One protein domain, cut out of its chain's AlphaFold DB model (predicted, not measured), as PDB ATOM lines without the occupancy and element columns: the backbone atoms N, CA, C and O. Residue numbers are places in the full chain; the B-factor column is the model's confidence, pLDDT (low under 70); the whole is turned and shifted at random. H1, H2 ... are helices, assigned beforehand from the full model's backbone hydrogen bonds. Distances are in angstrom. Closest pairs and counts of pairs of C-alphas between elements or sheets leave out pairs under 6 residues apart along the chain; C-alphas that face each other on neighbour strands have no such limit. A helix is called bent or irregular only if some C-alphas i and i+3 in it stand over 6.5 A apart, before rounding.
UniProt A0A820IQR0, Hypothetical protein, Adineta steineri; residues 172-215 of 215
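This is residues 172 to 215 of the 215 residues of the protein "Hypothetical protein" of Adineta steineri (UniProt A0A820IQR0). The domain is a narrow helical hairpin: H1 and H2 follow one another to make one limb, the chain turns back tightly after H2, and H3 and H4 make the other limb. H2 and H3 pack side by side at the end with the turn, while at the other end H1 and H4 come near each other, with the first and last printed residues there. The printed part has 44 residues with four named helices, in the order H1, H2, H3, H4, and no named strand; its class is all helix. It is compact, with a radius of gyration of the C-alphas of 10.1 A, yet elongated in outline, with spans of 30 by 18 by 11 A.

H1 holds residues 172 to 179 and begins at C-alpha 172, at (-3.758, 6.948, -25.669); it is 10.6 A from first to last C-alpha. After Gln 180 comes H2, residues 181 to 191, the longest helix by residues, with a length of 15.5 A; it ends at C-alpha 191, at (-8.799, -20.245, -26.950). H3 holds residues 194 to 203 and is 14.9 A long. It is irregular, with C-alphas 195 and 198 7.2 A apart. H4 is short, residues 210 to 214, 5.9 A from first to last C-alpha, and ends at C-alpha 214, at (-14.449, 2.907, -16.555).

H1 and H2 meet only through their link. H2 and H3 form a helical hairpin: they touch, and their closest C-alphas, those of Ile 188 and Gln 197, are 6.2 A apart. Their lines stand at a shallow tilt of 33 degrees, only just short of steep, and they run opposite ways. H3 and H4 touch only at the corner by their link, with the C-alphas of Leu 202 and Met 211 closest at 5.8 A. H1 and H4 are close but not clearly touching; their closest C-alphas, those of Leu 174 and Tyr 212, are 7.4 A apart. H1 and H3 are apart, and so are H2 and H4. In H1, H2 and H4 every O i to N i+4 pair is within hydrogen-bond range; in H3, 4 of 6 are.

The two C-alphas farthest apart, those of Asn 172 and Arg 195, are 30.9 A from each other, while those of Asn 172 and Met 215, the first and last printed, are 11.0 A apart. Met 215 is the chain's last residue. The printed part has no cut. The links from H1 to H2 and from H2 to H3 are tight, the link from H3 to H4 is short, and there is no long link. The mean pLDDT of the printed part is 91.6, and no printed residue is under 70; H4 has a mean of 86.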
ATOM      1  N   ASN A 172      -4.727   7.767 -24.942       95.50
ATOM      2  CA  ASN A 172      -3.758   6.948 -25.669       95.50
ATOM      3  C   ASN A 172      -3.938   5.454 -25.376       95.50
ATOM      4  O   ASN A 172      -3.776   4.625 -26.268       95.50
ATOM      5  N   VAL A 173      -4.292   5.111 -24.134       94.75
ATOM      6  CA  VAL A 173      -4.601   3.731 -23.733       94.75
ATOM      7  C   VAL A 173      -5.895   3.259 -24.398       94.75
ATOM      8  O   VAL A 173      -5.909   2.187 -24.997       94.75
ATOM      9  N   LEU A 174      -6.961   4.068 -24.376       93.50
ATOM     10  CA  LEU A 174      -8.216   3.760 -25.073       93.50
ATOM     11  C   LEU A 174      -7.988   3.564 -26.576       93.50
ATOM     12  O   LEU A 174      -8.440   2.573 -27.143       93.50
ATOM     13  N   HIS A 175      -7.199   4.443 -27.198       93.69
ATOM     14  CA  HIS A 175      -6.826   4.298 -28.601       93.69
ATOM     15  C   HIS A 175      -6.059   2.991 -28.874       93.69
ATOM     16  O   HIS A 175      -6.365   2.275 -29.827       93.69
ATOM     17  N   ALA A 176      -5.111   2.626 -28.007       93.88
ATOM     18  CA  ALA A 176      -4.409   1.350 -28.103       93.88
ATOM     19  C   ALA A 176      -5.351   0.147 -27.945       93.88
ATOM     20  O   ALA A 176      -5.140  -0.880 -28.593       93.88
ATOM     21  N   LEU A 177      -6.376   0.239 -27.096       93.12
ATOM     22  CA  LEU A 177      -7.367  -0.826 -26.925       93.12
ATOM     23  C   LEU A 177      -8.251  -0.995 -28.154       93.12
ATOM     24  O   LEU A 177      -8.524  -2.134 -28.533       93.12
ATOM     25  N   ASP A 178      -8.626   0.104 -28.807       92.56
ATOM     26  CA  ASP A 178      -9.347   0.063 -30.078       92.56
ATOM     27  C   ASP A 178      -8.519  -0.639 -31.162       92.56
ATOM     28  O   ASP A 178      -9.022  -1.568 -31.800       92.56
ATOM     29  N   ILE A 179      -7.234  -0.276 -31.308       90.88
ATOM     30  CA  ILE A 179      -6.301  -0.908 -32.265       90.88
ATOM     31  C   ILE A 179      -6.218  -2.424 -32.041       90.88
ATOM     32  O   ILE A 179      -6.240  -3.190 -32.999       90.88
ATOM     33  N   GLN A 180      -6.147  -2.860 -30.780       90.44
ATOM     34  CA  GLN A 180      -5.922  -4.261 -30.403       90.44
ATOM     35  C   GLN A 180      -7.210  -5.090 -30.252       90.44
ATOM     36  O   GLN A 180      -7.156  -6.275 -29.896       90.44
ATOM     37  N   SER A 181      -8.378  -4.469 -30.425       90.44
ATOM     38  CA  SER A 181      -9.667  -5.047 -30.035       90.44
ATOM     39  C   SER A 181     -10.000  -6.327 -30.805       90.44
ATOM     40  O   SER A 181     -10.443  -7.306 -30.197       90.44
ATOM     41  N   ASN A 182      -9.726  -6.351 -32.112       89.38
ATOM     42  CA  ASN A 182     -10.008  -7.494 -32.979       89.38
ATOM     43  C   ASN A 182      -9.137  -8.698 -32.609       89.38
ATOM     44  O   ASN A 182      -9.676  -9.747 -32.256       89.38
ATOM     45  N   THR A 183      -7.809  -8.543 -32.584       89.06
ATOM     46  CA  THR A 183      -6.890  -9.637 -32.226       89.06
ATOM     47  C   THR A 183      -7.173 -10.196 -30.830       89.06
ATOM     48  O   THR A 183      -7.156 -11.413 -30.625       89.06
ATOM     49  N   ARG A 184      -7.480  -9.334 -29.852       91.50
ATOM     50  CA  ARG A 184      -7.849  -9.773 -28.495       91.50
ATOM     51  C   ARG A 184      -9.166 -10.555 -28.494       91.50
ATOM     52  O   ARG A 184      -9.237 -11.602 -27.847       91.50
ATOM     53  N   ALA A 185     -10.186 -10.085 -29.215       92.31
ATOM     54  CA  ALA A 185     -11.470 -10.776 -29.326       92.31
ATOM     55  C   ALA A 185     -11.320 -12.152 -29.993       92.31
ATOM     56  O   ALA A 185     -11.768 -13.149 -29.424       92.31
ATOM     57  N   GLU A 186     -10.615 -12.229 -31.124       92.62
ATOM     58  CA  GLU A 186     -10.352 -13.485 -31.838       92.62
ATOM     59  C   GLU A 186      -9.588 -14.489 -30.970       92.62
ATOM     60  O   GLU A 186      -9.909 -15.681 -30.951       92.62
ATOM     61  N   PHE A 187      -8.589 -14.025 -30.213       91.81
ATOM     62  CA  PHE A 187      -7.853 -14.879 -29.287       91.81
ATOM     63  C   PHE A 187      -8.777 -15.470 -28.215       91.81
ATOM     64  O   PHE A 187      -8.732 -16.675 -27.953       91.81
ATOM     65  N   ILE A 188      -9.629 -14.642 -27.607       93.56
ATOM     66  CA  ILE A 188     -10.576 -15.087 -26.577       93.56
ATOM     67  C   ILE A 188     -11.569 -16.092 -27.169       93.56
ATOM     68  O   ILE A 188     -11.755 -17.171 -26.612       93.56
ATOM     69  N   GLU A 189     -12.158 -15.787 -28.320       94.94
ATOM     70  CA  GLU A 189     -13.133 -16.660 -28.981       94.94
ATOM     71  C   GLU A 189     -12.535 -18.018 -29.365       94.94
ATOM     72  O   GLU A 189     -13.203 -19.048 -29.257       94.94
ATOM     73  N   ARG A 190     -11.259 -18.036 -29.763       96.00
ATOM     74  CA  ARG A 190     -10.565 -19.246 -30.211       96.00
ATOM     75  C   ARG A 190     -10.031 -20.118 -29.078       96.00
ATOM     76  O   ARG A 190      -9.991 -21.338 -29.240       96.00
ATOM     77  N   TYR A 191      -9.574 -19.527 -27.974       95.19
ATOM     78  CA  TYR A 191      -8.799 -20.245 -26.950       95.19
ATOM     79  C   TYR A 191      -9.439 -20.278 -25.557       95.19
ATOM     80  O   TYR A 191      -8.968 -21.036 -24.707       95.19
ATOM     81  N   VAL A 192     -10.501 -19.509 -25.303       95.06
ATOM     82  CA  VAL A 192     -11.186 -19.449 -24.000       95.06
ATOM     83  C   VAL A 192     -12.546 -20.145 -24.079       95.06
ATOM     84  O   VAL A 192     -13.286 -19.993 -25.055       95.06
ATOM     85  N   GLN A 193     -12.906 -20.911 -23.041       95.62
ATOM     86  CA  GLN A 193     -14.193 -21.612 -23.002       95.62
ATOM     87  C   GLN A 193     -15.358 -20.609 -23.026       95.62
ATOM     88  O   GLN A 193     -15.287 -19.613 -22.308       95.62
ATOM     89  N   PRO A 194     -16.474 -20.878 -23.735       95.31
ATOM     90  CA  PRO A 194     -17.574 -19.917 -23.895       95.31
ATOM     91  C   PRO A 194     -18.086 -19.289 -22.592       95.31
ATOM     92  O   PRO A 194     -18.339 -18.091 -22.539       95.31
ATOM     93  N   ARG A 195     -18.171 -20.075 -21.511       95.31
ATOM     94  CA  ARG A 195     -18.625 -19.609 -20.185       95.31
ATOM     95  C   ARG A 195     -17.662 -18.639 -19.484       95.31
ATOM     96  O   ARG A 195     -18.053 -18.003 -18.517       95.31
ATOM     97  N   GLU A 196     -16.409 -18.577 -19.924       94.75
ATOM     98  CA  GLU A 196     -15.351 -17.737 -19.350       94.75
ATOM     99  C   GLU A 196     -15.066 -16.517 -20.237       94.75
ATOM    100  O   GLU A 196     -14.423 -15.570 -19.790       94.75
ATOM    101  N   GLN A 197     -15.550 -16.505 -21.486       94.00
ATOM    102  CA  GLN A 197     -15.211 -15.465 -22.459       94.00
ATOM    103  C   GLN A 197     -15.585 -14.068 -21.968       94.00
ATOM    104  O   GLN A 197     -14.767 -13.168 -22.089       94.00
ATOM    105  N   GLU A 198     -16.756 -13.875 -21.357       93.06
ATOM    106  CA  GLU A 198     -17.166 -12.563 -20.834       93.06
ATOM    107  C   GLU A 198     -16.160 -11.997 -19.817       93.06
ATOM    108  O   GLU A 198     -15.753 -10.840 -19.921       93.06
ATOM    109  N   TYR A 199     -15.672 -12.841 -18.903       92.50
ATOM    110  CA  TYR A 199     -14.648 -12.465 -17.929       92.50
ATOM    111  C   TYR A 199     -13.326 -12.077 -18.606       92.50
ATOM    112  O   TYR A 199     -12.734 -11.049 -18.279       92.50
ATOM    113  N   PHE A 200     -12.872 -12.856 -19.589       92.81
ATOM    114  CA  PHE A 200     -11.637 -12.540 -20.312       92.81
ATOM    115  C   PHE A 200     -11.772 -11.304 -21.208       92.81
ATOM    116  O   PHE A 200     -10.799 -10.569 -21.358       92.81
ATOM    117  N   ARG A 201     -12.959 -11.028 -21.763       93.69
ATOM    118  CA  ARG A 201     -13.236  -9.793 -22.517       93.69
ATOM    119  C   ARG A 201     -13.153  -8.571 -21.607       93.69
ATOM    120  O   ARG A 201     -12.538  -7.582 -22.001       93.69
ATOM    121  N   LEU A 202     -13.719  -8.661 -20.398       90.94
ATOM    122  CA  LEU A 202     -13.598  -7.630 -19.365       90.94
ATOM    123  C   LEU A 202     -12.128  -7.389 -19.003       90.94
ATOM    124  O   LEU A 202     -11.661  -6.257 -19.070       90.94
ATOM    125  N   PHE A 203     -11.385  -8.453 -18.683       88.50
ATOM    126  CA  PHE A 203      -9.965  -8.364 -18.330       88.50
ATOM    127  C   PHE A 203      -9.117  -7.761 -19.461       88.50
ATOM    128  O   PHE A 203      -8.267  -6.910 -19.216       88.50
ATOM    129  N   ALA A 204      -9.386  -8.143 -20.711       90.19
ATOM    130  CA  ALA A 204      -8.693  -7.631 -21.890       90.19
ATOM    131  C   ALA A 204      -9.067  -6.183 -22.263       90.19
ATOM    132  O   ALA A 204      -8.496  -5.656 -23.220       90.19
ATOM    133  N   GLY A 205     -10.004  -5.546 -21.549       91.00
ATOM    134  CA  GLY A 205     -10.411  -4.163 -21.794       91.00
ATOM    135  C   GLY A 205     -11.038  -3.955 -23.170       91.00
ATOM    136  O   GLY A 205     -10.794  -2.930 -23.796       91.00
ATOM    137  N   LEU A 206     -11.799  -4.931 -23.678       92.38
ATOM    138  CA  LEU A 206     -12.424  -4.787 -24.993       92.38
ATOM    139  C   LEU A 206     -13.479  -3.664 -25.001       92.38
ATOM    140  O   LEU A 206     -14.172  -3.487 -23.988       92.38
ATOM    141  N   PRO A 207     -13.671  -2.971 -26.141       91.81
ATOM    142  CA  PRO A 207     -14.707  -1.954 -26.286       91.81
ATOM    143  C   PRO A 207     -16.087  -2.441 -25.827       91.81
ATOM    144  O   PRO A 207     -16.509  -3.564 -26.123       91.81
ATOM    145  N   GLY A 208     -16.787  -1.591 -25.072       88.38
ATOM    146  CA  GLY A 208     -18.117  -1.871 -24.520       88.38
ATOM    147  C   GLY A 208     -18.133  -2.642 -23.194       88.38
ATOM    148  O   GLY A 208     -19.202  -2.797 -22.604       88.38
ATOM    149  N   THR A 209     -16.984  -3.096 -22.687       90.56
ATOM    150  CA  THR A 209     -16.892  -3.709 -21.351       90.56
ATOM    151  C   THR A 209     -16.895  -2.657 -20.241       90.56
ATOM    152  O   THR A 209     -16.545  -1.498 -20.463       90.56
ATOM    153  N   GLN A 210     -17.249  -3.056 -19.013       86.81
ATOM    154  CA  GLN A 210     -17.180  -2.155 -17.854       86.81
ATOM    155  C   GLN A 210     -15.758  -1.628 -17.618       86.81
ATOM    156  O   GLN A 210     -15.603  -0.478 -17.225       86.81
ATOM    157  N   MET A 211     -14.738  -2.448 -17.893       86.69
ATOM    158  CA  MET A 211     -13.336  -2.050 -17.793       86.69
ATOM    159  C   MET A 211     -13.015  -0.912 -18.766       86.69
ATOM    160  O   MET A 211     -12.515   0.120 -18.344       86.69
ATOM    161  N   TYR A 212     -13.377  -1.066 -20.044       88.88
ATOM    162  CA  TYR A 212     -13.165  -0.037 -21.067       88.88
ATOM    163  C   TYR A 212     -13.919   1.263 -20.749       88.88
ATOM    164  O   TYR A 212     -13.364   2.347 -20.846       88.88
ATOM    165  N   ASN A 213     -15.182   1.158 -20.329       86.81
ATOM    166  CA  ASN A 213     -16.017   2.326 -20.036       86.81
ATOM    167  C   ASN A 213     -15.652   3.034 -18.717       86.81
ATOM    168  O   ASN A 213     -16.174   4.115 -18.449       86.81
ATOM    169  N   GLY A 214     -14.853   2.389 -17.862       81.31
ATOM    170  CA  GLY A 214     -14.449   2.907 -16.555       81.31
ATOM    171  C   GLY A 214     -13.103   3.637 -16.540       81.31
ATOM    172  O   GLY A 214     -12.797   4.252 -15.515       81.31
ATOM    173  N   MET A 215     -12.326   3.546 -17.630       78.88
ATOM    174  CA  MET A 215     -11.063   4.274 -17.843       78.88
ATOM    175  C   MET A 215     -11.327   5.712 -18.289       78.88
ATOM    176  O   MET A 215     -10.657   6.619 -17.747       78.88
TER     177      MET A 215